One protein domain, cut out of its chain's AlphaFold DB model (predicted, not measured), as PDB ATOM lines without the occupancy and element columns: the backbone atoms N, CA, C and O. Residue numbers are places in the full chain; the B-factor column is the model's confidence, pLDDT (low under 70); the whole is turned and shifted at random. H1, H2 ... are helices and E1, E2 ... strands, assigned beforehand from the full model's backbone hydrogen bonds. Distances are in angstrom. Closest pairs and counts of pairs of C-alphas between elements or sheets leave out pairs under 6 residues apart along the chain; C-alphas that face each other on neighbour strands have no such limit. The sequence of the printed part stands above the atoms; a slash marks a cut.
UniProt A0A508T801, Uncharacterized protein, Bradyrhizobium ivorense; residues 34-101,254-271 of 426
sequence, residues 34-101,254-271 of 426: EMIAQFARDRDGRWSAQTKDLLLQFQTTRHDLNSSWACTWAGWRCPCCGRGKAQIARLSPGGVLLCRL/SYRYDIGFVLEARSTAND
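What this domain is: This is residues 34 to 101 and 254 to 271 of the 426 residues of an uncharacterized protein of Bradyrhizobium ivorense (UniProt A0A508T801). A small two-stranded parallel sheet, E1 and E2, makes a wall at one side of a body of short helices and loops: H2 runs past one face of it with residues 51 to 55 near both strands, H4 lies near E2 and H2, and H3, close to the end of E2, packs on H5. Towards one end of the longest axis lie H1 and H5, and residues 254 to 259 stick out there, while the long unnamed stretch of residues 71 to 84 loops out between H3 and H4. The printed part has 86 residues, with five named helices and two named strands in the order H1 H2 E1 H3 H4 E2 H5; 38 of the 86 residues are in named elements, under half, and by these the class is mostly helix. The whole is compact, with a radius of gyration of the C-alphas of 12.9 A and spans of 40 by 28 by 19 A.

How they stand to each other: Begin at H1, residues 34 to 39, and go on to H2, residues 49 to 57: they are close but not clearly touching, with the closest C-alphas, those of Ala 37 and Ala 49, 7.9 A apart, and they run opposite ways at a steep tilt of 44 degrees. Next come E1, residues 63 to 65, and, further on, E2, residues 97 to 99, parallel neighbours at 7 degrees; look for N 64 and O 97 at 2.8 A and N 99 and O 64 at 2.9 A, both within hydrogen-bond range. H3, residues 67 to 70, and H4, residues 85 to 88, lie between these strands in the chain, and the four form a strand-helix-strand unit, two parallel neighbour strands with helices between them. The closest C-alphas of H2 and H4, Leu 54 and Ala 86, are 7.1 A apart: close but not clearly touching. Short pairings add to both strands: residues 90 to 91 pair antiparallel with residues 97 to 98 of E2, and residues 269 to 270 pair antiparallel with residues 64 to 65 of E1. H5, residues 259 to 267, touches H3, the closest C-alphas being those of Ala 70 and Ser 267 at 5.6 A. H1 and H5 are only just apart, at 8.2 A. In H1, H2 and H5 every O i to N i+4 pair is within hydrogen-bond range; H3 and H4 are too short for such a pair.

Where its parts are: Find C-alpha 34 at (191.091, 210.771, 117.933), where H1 begins; it runs 8.6 A to C-alpha 39. H2 and H5 each run 12.1 A from first to last C-alpha, E1 6.5 A and E2 6.4 A. H5 ends at C-alpha 267, at (190.445, 218.497, 127.847).

The domain as a whole: The two C-alphas farthest apart are those of Pro 93 and Arg 256, 41.0 A. Residues 102 to 253 are not printed, and C-alphas 101 and 254 are 29.1 A apart across this cut. Of the links that are printed whole, H3 to H4 is long. The mean pLDDT of the printed part is 90.8; residues 254 to 257 are under 70.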
ATOM      1  N   GLU A  34     192.141 211.308 118.808       91.00
ATOM      2  CA  GLU A  34     191.091 210.771 117.933       91.00
ATOM      3  C   GLU A  34     190.179 209.792 118.681       91.00
ATOM      4  O   GLU A  34     188.955 209.860 118.557       91.00
ATOM      5  N   MET A  35     190.760 208.909 119.501       89.06
ATOM      6  CA  MET A  35     189.992 207.966 120.312       89.06
ATOM      7  C   MET A  35     189.177 208.690 121.384       89.06
ATOM      8  O   MET A  35     188.004 208.368 121.586       89.06
ATOM      9  N   ILE A  36     189.758 209.700 122.040       89.56
ATOM     10  CA  ILE A  36     189.022 210.535 122.997       89.56
ATOM     11  C   ILE A  36     187.905 211.299 122.280       89.56
ATOM     12  O   ILE A  36     186.795 211.356 122.802       89.56
ATOM     13  N   ALA A  37     188.151 211.817 121.074       88.06
ATOM     14  CA  ALA A  37     187.132 212.502 120.286       88.06
ATOM     15  C   ALA A  37     185.951 211.604 119.919       88.06
ATOM     16  O   ALA A  37     184.805 212.049 119.951       88.06
ATOM     17  N   GLN A  38     186.209 210.331 119.628       86.62
ATOM     18  CA  GLN A  38     185.156 209.356 119.380       86.62
ATOM     19  C   GLN A  38     184.403 208.983 120.666       86.62
ATOM     20  O   GLN A  38     183.172 208.920 120.666       86.62
ATOM     21  N   PHE A  39     185.130 208.762 121.765       85.25
ATOM     22  CA  PHE A  39     184.568 208.377 123.060       85.25
ATOM     23  C   PHE A  39     183.726 209.497 123.693       85.25
ATOM     24  O   PHE A  39     182.632 209.256 124.198       85.25
ATOM     25  N   ALA A  40     184.213 210.736 123.637       85.56
ATOM     26  CA  ALA A  40     183.615 211.915 124.252       85.56
ATOM     27  C   ALA A  40     183.055 212.893 123.204       85.56
ATOM     28  O   ALA A  40     183.128 214.100 123.402       85.56
ATOM     29  N   ARG A  41     182.466 212.389 122.111       84.69
ATOM     30  CA  ARG A  41     182.005 213.169 120.938       84.69
ATOM     31  C   ARG A  41     181.166 214.417 121.233       84.69
ATOM     32  O   ARG A  41     181.158 215.365 120.460       84.69
ATOM     33  N   ASP A  42     180.443 214.397 122.347       84.38
ATOM     34  CA  ASP A  42     179.542 215.465 122.771       84.38
ATOM     35  C   ASP A  42     180.255 216.532 123.622       84.38
ATOM     36  O   ASP A  42     179.670 217.556 123.968       84.38
ATOM     37  N   ARG A  43     181.521 216.321 123.983       88.00
ATOM     38  CA  ARG A  43     182.349 217.250 124.757       88.00
ATOM     39  C   ARG A  43     183.249 218.060 123.836       88.00
ATOM     40  O   ARG A  43     183.485 217.711 122.686       88.00
ATOM     41  N   ASP A  44     183.757 219.158 124.373       88.94
ATOM     42  CA  ASP A  44     184.728 219.995 123.680       88.94
ATOM     43  C   ASP A  44     185.960 220.154 124.560       88.94
ATOM     44  O   ASP A  44     185.822 220.500 125.720       88.94
ATOM     45  N   GLY A  45     187.150 219.917 124.031       92.38
ATOM     46  CA  GLY A  45     188.408 219.993 124.767       92.38
ATOM     47  C   GLY A  45     189.567 220.182 123.801       92.38
ATOM     48  O   GLY A  45     189.353 220.217 122.593       92.38
ATOM     49  N   ARG A  46     190.803 220.238 124.306       93.81
ATOM     50  CA  ARG A  46     192.013 220.392 123.464       93.81
ATOM     51  C   ARG A  46     192.071 219.445 122.257       93.81
ATOM     52  O   ARG A  46     192.534 219.822 121.187       93.81
ATOM     53  N   TRP A  47     191.598 218.216 122.447       92.50
ATOM     54  CA  TRP A  47     191.611 217.142 121.456       92.50
ATOM     55  C   TRP A  47     190.513 217.276 120.385       92.50
ATOM     56  O   TRP A  47     190.596 216.614 119.345       92.50
ATOM     57  N   SER A  48     189.489 218.108 120.614       92.94
ATOM     58  CA  SER A  48     188.294 218.185 119.768       92.94
ATOM     59  C   SER A  48     188.568 218.874 118.429       92.94
ATOM     60  O   SER A  48     189.434 219.745 118.315       92.94
ATOM     61  N   ALA A  49     187.777 218.521 117.412       92.31
ATOM     62  CA  ALA A  49     187.821 219.190 116.113       92.31
ATOM     63  C   ALA A  49     187.499 220.688 116.237       92.31
ATOM     64  O   ALA A  49     188.252 221.511 115.736       92.31
ATOM     65  N   GLN A  50     186.460 221.051 117.002       92.75
ATOM     66  CA  GLN A  50     186.073 222.451 117.194       92.75
ATOM     67  C   GLN A  50     187.214 223.293 117.782       92.75
ATOM     68  O   GLN A  50     187.469 224.397 117.309       92.75
ATOM     69  N   THR A  51     187.915 222.792 118.802       94.38
ATOM     70  CA  THR A  51     189.032 223.533 119.402       94.38
ATOM     71  C   THR A  51     190.200 223.656 118.421       94.38
ATOM     72  O   THR A  51     190.768 224.739 118.290       94.38
ATOM     73  N   LYS A  52     190.515 222.593 117.670       94.75
ATOM     74  CA  LYS A  52     191.546 222.615 116.618       94.75
ATOM     75  C   LYS A  52     191.206 223.613 115.499       94.75
ATOM     76  O   LYS A  52     192.069 224.398 115.109       94.75
ATOM     77  N   ASP A  53     189.954 223.657 115.056       95.88
ATOM     78  CA  ASP A  53     189.478 224.600 114.038       95.88
ATOM     79  C   ASP A  53     189.562 226.050 114.526       95.88
ATOM     80  O   ASP A  53     189.989 226.933 113.783       95.88
ATOM     81  N   LEU A  54     189.225 226.305 115.794       96.69
ATOM     82  CA  LEU A  54     189.358 227.635 116.391       96.69
ATOM     83  C   LEU A  54     190.823 228.083 116.470       96.69
ATOM     84  O   LEU A  54     191.126 229.236 116.172       96.69
ATOM     85  N   LEU A  55     191.749 227.192 116.829       96.88
ATOM     86  CA  LEU A  55     193.183 227.505 116.835       96.88
ATOM     87  C   LEU A  55     193.680 227.922 115.444       96.88
ATOM     88  O   LEU A  55     194.390 228.924 115.317       96.88
ATOM     89  N   LEU A  56     193.242 227.214 114.398       97.31
ATOM     90  CA  LEU A  56     193.537 227.562 113.006       97.31
ATOM     91  C   LEU A  56     192.898 228.898 112.603       97.31
ATOM     92  O   LEU A  56     193.587 229.767 112.068       97.31
ATOM     93  N   GLN A  57     191.610 229.091 112.905       96.94
ATOM     94  CA  GLN A  57     190.864 230.314 112.596       96.94
ATOM     95  C   GLN A  57     191.519 231.559 113.211       96.94
ATOM     96  O   GLN A  57     191.614 232.595 112.557       96.94
ATOM     97  N   PHE A  58     191.969 231.465 114.465       96.75
ATOM     98  CA  PHE A  58     192.601 232.568 115.195       96.75
ATOM     99  C   PHE A  58     194.129 232.604 115.060       96.75
ATOM    100  O   PHE A  58     194.767 233.435 115.707       96.75
ATOM    101  N   GLN A  59     194.709 231.734 114.225       97.06
ATOM    102  CA  GLN A  59     196.144 231.676 113.933       97.06
ATOM    103  C   GLN A  59     197.017 231.634 115.199       97.06
ATOM    104  O   GLN A  59     198.029 232.327 115.308       97.06
ATOM    105  N   THR A  60     196.622 230.824 116.183       95.25
ATOM    106  CA  THR A  60     197.368 230.648 117.434       95.25
ATOM    107  C   THR A  60     197.447 229.182 117.815       95.25
ATOM    108  O   THR A  60     196.570 228.390 117.493       95.25
ATOM    109  N   THR A  61     198.501 228.814 118.535       93.50
ATOM    110  CA  THR A  61     198.635 227.494 119.163       93.50
ATOM    111  C   THR A  61     198.296 227.527 120.652       93.50
ATOM    112  O   THR A  61     198.082 226.475 121.249       93.50
ATOM    113  N   ARG A  62     198.209 228.726 121.249       94.38
ATOM    114  CA  ARG A  62     197.979 228.915 122.686       94.38
ATOM    115  C   ARG A  62     196.511 229.114 123.000       94.38
ATOM    116  O   ARG A  62     195.850 229.939 122.363       94.38
ATOM    117  N   HIS A  63     196.028 228.441 124.035       94.44
ATOM    118  CA  HIS A  63     194.631 228.513 124.432       94.44
ATOM    119  C   HIS A  63     194.388 228.236 125.918       94.44
ATOM    120  O   HIS A  63     195.149 227.558 126.600       94.44
ATOM    121  N   ASP A  64     193.257 228.744 126.395       94.81
ATOM    122  CA  ASP A  64     192.741 228.511 127.736       94.81
ATOM    123  C   ASP A  64     191.370 227.853 127.646       94.81
ATOM    124  O   ASP A  64     190.409 228.494 127.217       94.81
ATOM    125  N   LEU A  65     191.272 226.609 128.111       94.62
ATOM    126  CA  LEU A  65     190.022 225.867 128.250       94.62
ATOM    127  C   LEU A  65     189.830 225.522 129.721       94.62
ATOM    128  O   LEU A  65     190.629 224.777 130.289       94.62
ATOM    129  N   ASN A  66     188.774 226.048 130.343       94.69
ATOM    130  CA  ASN A  66     188.455 225.711 131.730       94.69
ATOM    131  C   ASN A  66     187.570 224.459 131.835       94.69
ATOM    132  O   ASN A  66     187.020 223.975 130.844       94.69
ATOM    133  N   SER A  67     187.428 223.946 133.060       93.25
ATOM    134  CA  SER A  67     186.596 222.776 133.372       93.25
ATOM    135  C   SER A  67     185.179 222.910 132.815       93.25
ATOM    136  O   SER A  67     184.697 222.024 132.120       93.25
ATOM    137  N   SER A  68     184.536 224.063 133.013       94.62
ATOM    138  CA  SER A  68     183.183 224.303 132.516       94.62
ATOM    139  C   SER A  68     183.088 224.215 130.995       94.62
ATOM    140  O   SER A  68     182.113 223.675 130.480       94.62
ATOM    141  N   TRP A  69     184.089 224.692 130.251       95.00
ATOM    142  CA  TRP A  69     184.145 224.491 128.804       95.00
ATOM    143  C   TRP A  69     184.279 223.007 128.447       95.00
ATOM    144  O   TRP A  69     183.507 222.517 127.618       95.00
ATOM    145  N   ALA A  70     185.207 222.302 129.103       92.25
ATOM    146  CA  ALA A  70     185.488 220.882 128.888       92.25
ATOM    147  C   ALA A  70     184.277 219.976 129.158       92.25
ATOM    148  O   ALA A  70     183.877 219.134 128.352       92.25
ATOM    149  N   CYS A  71     183.651 220.205 130.306       87.56
ATOM    150  CA  CYS A  71     182.580 219.407 130.876       87.56
ATOM    151  C   CYS A  71     181.188 219.872 130.438       87.56
ATOM    152  O   CYS A  71     180.189 219.432 131.008       87.56
ATOM    153  N   THR A  72     181.088 220.712 129.408       90.50
ATOM    154  CA  THR A  72     179.811 221.150 128.830       90.50
ATOM    155  C   THR A  72     179.684 220.662 127.397       90.50
ATOM    156  O   THR A  72     180.673 220.588 126.669       90.50
ATOM    157  N   TRP A  73     178.460 220.331 126.985       89.88
ATOM    158  CA  TRP A  73     178.157 219.882 125.626       89.88
ATOM    159  C   TRP A  73     178.710 220.840 124.554       89.88
ATOM    160  O   TRP A  73     178.669 222.060 124.727       89.88
ATOM    161  N   ALA A  74     179.230 220.309 123.446       88.81
ATOM    162  CA  ALA A  74     179.807 221.096 122.352       88.81
ATOM    163  C   ALA A  74     178.792 222.067 121.718       88.81
ATOM    164  O   ALA A  74     179.146 223.202 121.403       88.81
ATOM    165  N   GLY A  75     177.521 221.658 121.620       91.19
ATOM    166  CA  GLY A  75     176.420 222.478 121.099       91.19
ATOM    167  C   GLY A  75     175.814 223.470 122.097       91.19
ATOM    168  O   GLY A  75     174.794 224.095 121.797       91.19
ATOM    169  N   TRP A  76     176.397 223.616 123.291       95.62
ATOM    170  CA  TRP A  76     175.894 224.540 124.303       95.62
ATOM    171  C   TRP A  76     175.876 225.990 123.803       95.62
ATOM    172  O   TRP A  76     176.772 226.446 123.082       95.62
ATOM    173  N   ARG A  77     174.847 226.726 124.229       97.94
ATOM    174  CA  ARG A  77     174.646 228.146 123.942       97.94
ATOM    175  C   ARG A  77     174.443 228.911 125.236       97.94
ATOM    176  O   ARG A  77     173.769 228.424 126.142       97.94
ATOM    177  N   CYS A  78     174.994 230.119 125.291       98.38
ATOM    178  CA  CYS A  78     174.840 230.994 126.443       98.38
ATOM    179  C   CYS A  78     173.366 231.392 126.625       98.38
ATOM    180  O   CYS A  78     172.789 231.938 125.682       98.38
ATOM    181  N   PRO A  79     172.766 231.185 127.811       97.62
ATOM    182  CA  PRO A  79     171.379 231.567 128.059       97.62
ATOM    183  C   PRO A  79     171.175 233.089 128.105       97.62
ATOM    184  O   PRO A  79     170.047 233.537 127.942       97.62
ATOM    185  N   CYS A  80     172.239 233.887 128.274       97.88
ATOM    186  CA  CYS A  80     172.146 235.349 128.200       97.88
ATOM    187  C   CYS A  80     172.242 235.848 126.748       97.88
ATOM    188  O   CYS A  80     171.319 236.461 126.232       97.88
ATOM    189  N   CYS A  81     173.367 235.592 126.065       98.31
ATOM    190  CA  CYS A  81     173.644 236.193 124.750       98.31
ATOM    191  C   CYS A  81     173.354 235.288 123.541       98.31
ATOM    192  O   CYS A  81     173.602 235.691 122.408       98.31
ATOM    193  N   GLY A  82     172.930 234.036 123.744       98.19
ATOM    194  CA  GLY A  82     172.623 233.076 122.673       98.19
ATOM    195  C   GLY A  82     173.829 232.538 121.884       98.19
ATOM    196  O   GLY A  82     173.678 231.612 121.074       98.19
ATOM    197  N   ARG A  83     175.034 233.080 122.113       98.38
ATOM    198  CA  ARG A  83     176.267 232.657 121.431       98.38
ATOM    199  C   ARG A  83     176.632 231.219 121.793       98.38
ATOM    200  O   ARG A  83     176.590 230.835 122.963       98.38
ATOM    201  N   GLY A  84     177.006 230.438 120.780       97.75
ATOM    202  CA  GLY A  84     177.624 229.122 120.964       97.75
ATOM    203  C   GLY A  84     179.119 229.227 121.275       97.75
ATOM    204  O   GLY A  84     179.712 230.296 121.125       97.75
ATOM    205  N   LYS A  85     179.749 228.110 121.655       96.56
ATOM    206  CA  LYS A  85     181.183 228.044 122.001       96.56
ATOM    207  C   LYS A  85     182.094 228.709 120.959       96.56
ATOM    208  O   LYS A  85     182.824 229.639 121.296       96.56
ATOM    209  N   ALA A  86     181.972 228.346 119.681       96.12
ATOM    210  CA  ALA A  86     182.788 228.931 118.611       96.12
ATOM    211  C   ALA A  86     182.640 230.462 118.468       96.12
ATOM    212  O   ALA A  86     183.581 231.136 118.068       96.12
ATOM    213  N   GLN A  87     181.482 231.025 118.830       97.94
ATOM    214  CA  GLN A  87     181.226 232.472 118.802       97.94
ATOM    215  C   GLN A  87     181.691 233.188 120.080       97.94
ATOM    216  O   GLN A  87     181.745 234.415 120.096       97.94
ATOM    217  N   ILE A  88     181.975 232.454 121.156       97.69
ATOM    218  CA  ILE A  88     182.510 232.987 122.420       97.69
ATOM    219  C   ILE A  88     184.036 233.041 122.368       97.69
ATOM    220  O   ILE A  88     184.636 233.963 122.917       97.69
ATOM    221  N   ALA A  89     184.656 232.065 121.702       97.12
ATOM    222  CA  ALA A  89     186.102 231.977 121.567       97.12
ATOM    223  C   ALA A  89     186.691 233.278 121.003       97.12
ATOM    224  O   ALA A  89     186.199 233.818 120.012       97.12
ATOM    225  N   ARG A  90     187.738 233.813 121.632       96.19
ATOM    226  CA  ARG A  90     188.389 235.053 121.176       96.19
ATOM    227  C   ARG A  90     189.825 235.142 121.655       96.19
ATOM    228  O   ARG A  90     190.167 234.601 122.704       96.19
ATOM    229  N   LEU A  91     190.661 235.886 120.939       95.31
ATOM    230  CA  LEU A  91     192.025 236.150 121.386       95.31
ATOM    231  C   LEU A  91     192.038 237.114 122.577       95.31
ATOM    232  O   LEU A  91     191.352 238.138 122.605       95.31
ATOM    233  N   SER A  92     192.852 236.789 123.574       90.94
ATOM    234  CA  SER A  92     193.307 237.753 124.571       90.94
ATOM    235  C   SER A  92     194.349 238.704 123.959       90.94
ATOM    236  O   SER A  92     194.990 238.351 122.966       90.94
ATOM    237  N   PRO A  93     194.616 239.871 124.582       87.00
ATOM    238  CA  PRO A  93     195.714 240.748 124.162       87.00
ATOM    239  C   PRO A  93     197.084 240.053 124.143       87.00
ATOM    240  O   PRO A  93     197.979 240.462 123.417       87.00
ATOM    241  N   GLY A  94     197.247 238.992 124.941       86.88
ATOM    242  CA  GLY A  94     198.455 238.177 124.973       86.88
ATOM    243  C   GLY A  94     198.539 237.131 123.861       86.88
ATOM    244  O   GLY A  94     199.468 236.334 123.909       86.88
ATOM    245  N   GLY A  95     197.601 237.084 122.907       92.00
ATOM    246  CA  GLY A  95     197.581 236.121 121.794       92.00
ATOM    247  C   GLY A  95     197.163 234.696 122.183       92.00
ATOM    248  O   GLY A  95     197.463 233.750 121.457       92.00
ATOM    249  N   VAL A  96     196.509 234.532 123.335       94.75
ATOM    250  CA  VAL A  96     195.961 233.248 123.813       94.75
ATOM    251  C   VAL A  96     194.473 233.193 123.484       94.75
ATOM    252  O   VAL A  96     193.755 234.134 123.838       94.75
ATOM    253  N   LEU A  97     194.014 232.123 122.834       96.56
ATOM    254  CA  LEU A  97     192.599 231.879 122.557       96.56
ATOM    255  C   LEU A  97     191.854 231.548 123.859       96.56
ATOM    256  O   LEU A  97     192.137 230.551 124.515       96.56
ATOM    257  N   LEU A  98     190.901 232.390 124.247       95.69
ATOM    258  CA  LEU A  98     190.106 232.215 125.457       95.69
ATOM    259  C   LEU A  98     188.826 231.436 125.151       95.69
ATOM    260  O   LEU A  98     187.966 231.924 124.421       95.69
ATOM    261  N   CYS A  99     188.685 230.274 125.783       95.31
ATOM    262  CA  CYS A  99     187.553 229.360 125.673       95.31
ATOM    263  C   CYS A  99     187.044 229.021 127.086       95.31
ATOM    264  O   CYS A  99     187.355 227.973 127.653       95.31
ATOM    265  N   ARG A 100     186.296 229.943 127.709       95.31
ATOM    266  CA  ARG A 100     185.856 229.814 129.111       95.31
ATOM    267  C   ARG A 100     184.356 230.021 129.287       95.31
ATOM    268  O   ARG A 100     183.772 230.929 128.691       95.31
ATOM    269  N   LEU A 101     183.769 229.193 130.148       97.06
ATOM    270  CA  LEU A 101     182.395 229.314 130.644       97.06
ATOM    271  C   LEU A 101     182.422 229.489 132.165       97.06
ATOM    272  O   LEU A 101     183.264 228.887 132.823       97.06
ATOM    273  N   SER A 254     191.768 202.109 139.960       61.19
ATOM    274  CA  SER A 254     192.173 203.253 139.134       61.19
ATOM    275  C   SER A 254     190.997 203.976 138.466       61.19
ATOM    276  O   SER A 254     191.097 205.165 138.203       61.19
ATOM    277  N   TYR A 255     189.874 203.290 138.240       62.59
ATOM    278  CA  TYR A 255     188.699 203.803 137.528       62.59
ATOM    279  C   TYR A 255     187.612 204.394 138.434       62.59
ATOM    280  O   TYR A 255     186.771 205.153 137.958       62.59
ATOM    281  N   ARG A 256     187.613 204.073 139.735       62.50
ATOM    282  CA  ARG A 256     186.506 204.394 140.663       62.50
ATOM    283  C   ARG A 256     186.233 205.889 140.841       62.50
ATOM    284  O   ARG A 256     185.124 206.243 141.222       62.50
ATOM    285  N   TYR A 257     187.217 206.747 140.577       59.06
ATOM    286  CA  TYR A 257     187.101 208.190 140.811       59.06
ATOM    287  C   TYR A 257     187.734 209.059 139.719       59.06
ATOM    288  O   TYR A 257     187.670 210.279 139.824       59.06
ATOM    289  N   ASP A 258     188.333 208.462 138.686       72.44
ATOM    290  CA  ASP A 258     189.323 209.182 137.878       72.44
ATOM    291  C   ASP A 258     188.921 209.404 136.419       72.44
ATOM    292  O   ASP A 258     189.456 210.290 135.775       72.44
ATOM    293  N   ILE A 259     187.948 208.670 135.867       75.25
ATOM    294  CA  ILE A 259     187.635 208.796 134.432       75.25
ATOM    295  C   ILE A 259     187.221 210.224 134.037       75.25
ATOM    296  O   ILE A 259     187.692 210.755 133.033       75.25
ATOM    297  N   GLY A 260     186.382 210.867 134.858       78.19
ATOM    298  CA  GLY A 260     185.965 212.251 134.644       78.19
ATOM    299  C   GLY A 260     187.126 213.226 134.816       78.19
ATOM    300  O   GLY A 260     187.296 214.117 133.992       78.19
ATOM    301  N   PHE A 261     187.962 213.004 135.831       82.88
ATOM    302  CA  PHE A 261     189.117 213.847 136.127       82.88
ATOM    303  C   PHE A 261     190.211 213.739 135.054       82.88
ATOM    304  O   PHE A 261     190.705 214.757 134.580       82.88
ATOM    305  N   VAL A 262     190.552 212.527 134.606       84.50
ATOM    306  CA  VAL A 262     191.496 212.282 133.505       84.50
ATOM    307  C   VAL A 262     190.992 212.931 132.224       84.50
ATOM    308  O   VAL A 262     191.756 213.626 131.551       84.50
ATOM    309  N   LEU A 263     189.711 212.746 131.890       85.69
ATOM    310  CA  LEU A 263     189.131 213.363 130.702       85.69
ATOM    311  C   LEU A 263     189.174 214.892 130.796       85.69
ATOM    312  O   LEU A 263     189.574 215.550 129.838       85.69
ATOM    313  N   GLU A 264     188.814 215.465 131.941       88.56
ATOM    314  CA  GLU A 264     188.883 216.905 132.193       88.56
ATOM    315  C   GLU A 264     190.321 217.435 132.076       88.56
ATOM    316  O   GLU A 264     190.567 218.411 131.365       88.56
ATOM    317  N   ALA A 265     191.296 216.762 132.686       88.00
ATOM    318  CA  ALA A 265     192.711 217.121 132.604       88.00
ATOM    319  C   ALA A 265     193.254 217.041 131.165       88.00
ATOM    320  O   ALA A 265     194.031 217.896 130.738       88.00
ATOM    321  N   ARG A 266     192.823 216.050 130.373       89.69
ATOM    322  CA  ARG A 266     193.150 215.959 128.935       89.69
ATOM    323  C   ARG A 266     192.465 217.076 128.136       89.69
ATOM    324  O   ARG A 266     193.049 217.568 127.171       89.69
ATOM    325  N   SER A 267     191.286 217.524 128.562       92.31
ATOM    326  CA  SER A 267     190.445 218.497 127.847       92.31
ATOM    327  C   SER A 267     190.759 219.969 128.141       92.31
ATOM    328  O   SER A 267     190.457 220.814 127.300       92.31
ATOM    329  N   THR A 268     191.344 220.281 129.298       93.38
ATOM    330  CA  THR A 268     191.597 221.656 129.771       93.38
ATOM    331  C   THR A 268     192.986 222.184 129.392       93.38
ATOM    332  O   THR A 268     193.908 221.420 129.104       93.38
ATOM    333  N   ALA A 269     193.134 223.512 129.378       92.62
ATOM    334  CA  ALA A 269     194.379 224.226 129.076       92.62
ATOM    335  C   ALA A 269     194.435 225.560 129.834       92.62
ATOM    336  O   ALA A 269     193.391 226.153 130.114       92.62
ATOM    337  N   ASN A 270     195.634 226.055 130.143       90.44
ATOM    338  CA  ASN A 270     195.817 227.305 130.889       90.44
ATOM    339  C   ASN A 270     197.096 228.041 130.451       90.44
ATOM    340  O   ASN A 270     197.933 228.405 131.281       90.44
ATOM    341  N   ASP A 271     197.262 228.226 129.143       88.44
ATOM    342  CA  ASP A 271     198.445 228.846 128.534       88.44
ATOM    343  C   ASP A 271     198.608 230.334 128.884       88.44
ATOM    344  O   ASP A 271     199.676 230.908 128.666       88.44
TER     345      ASP A 271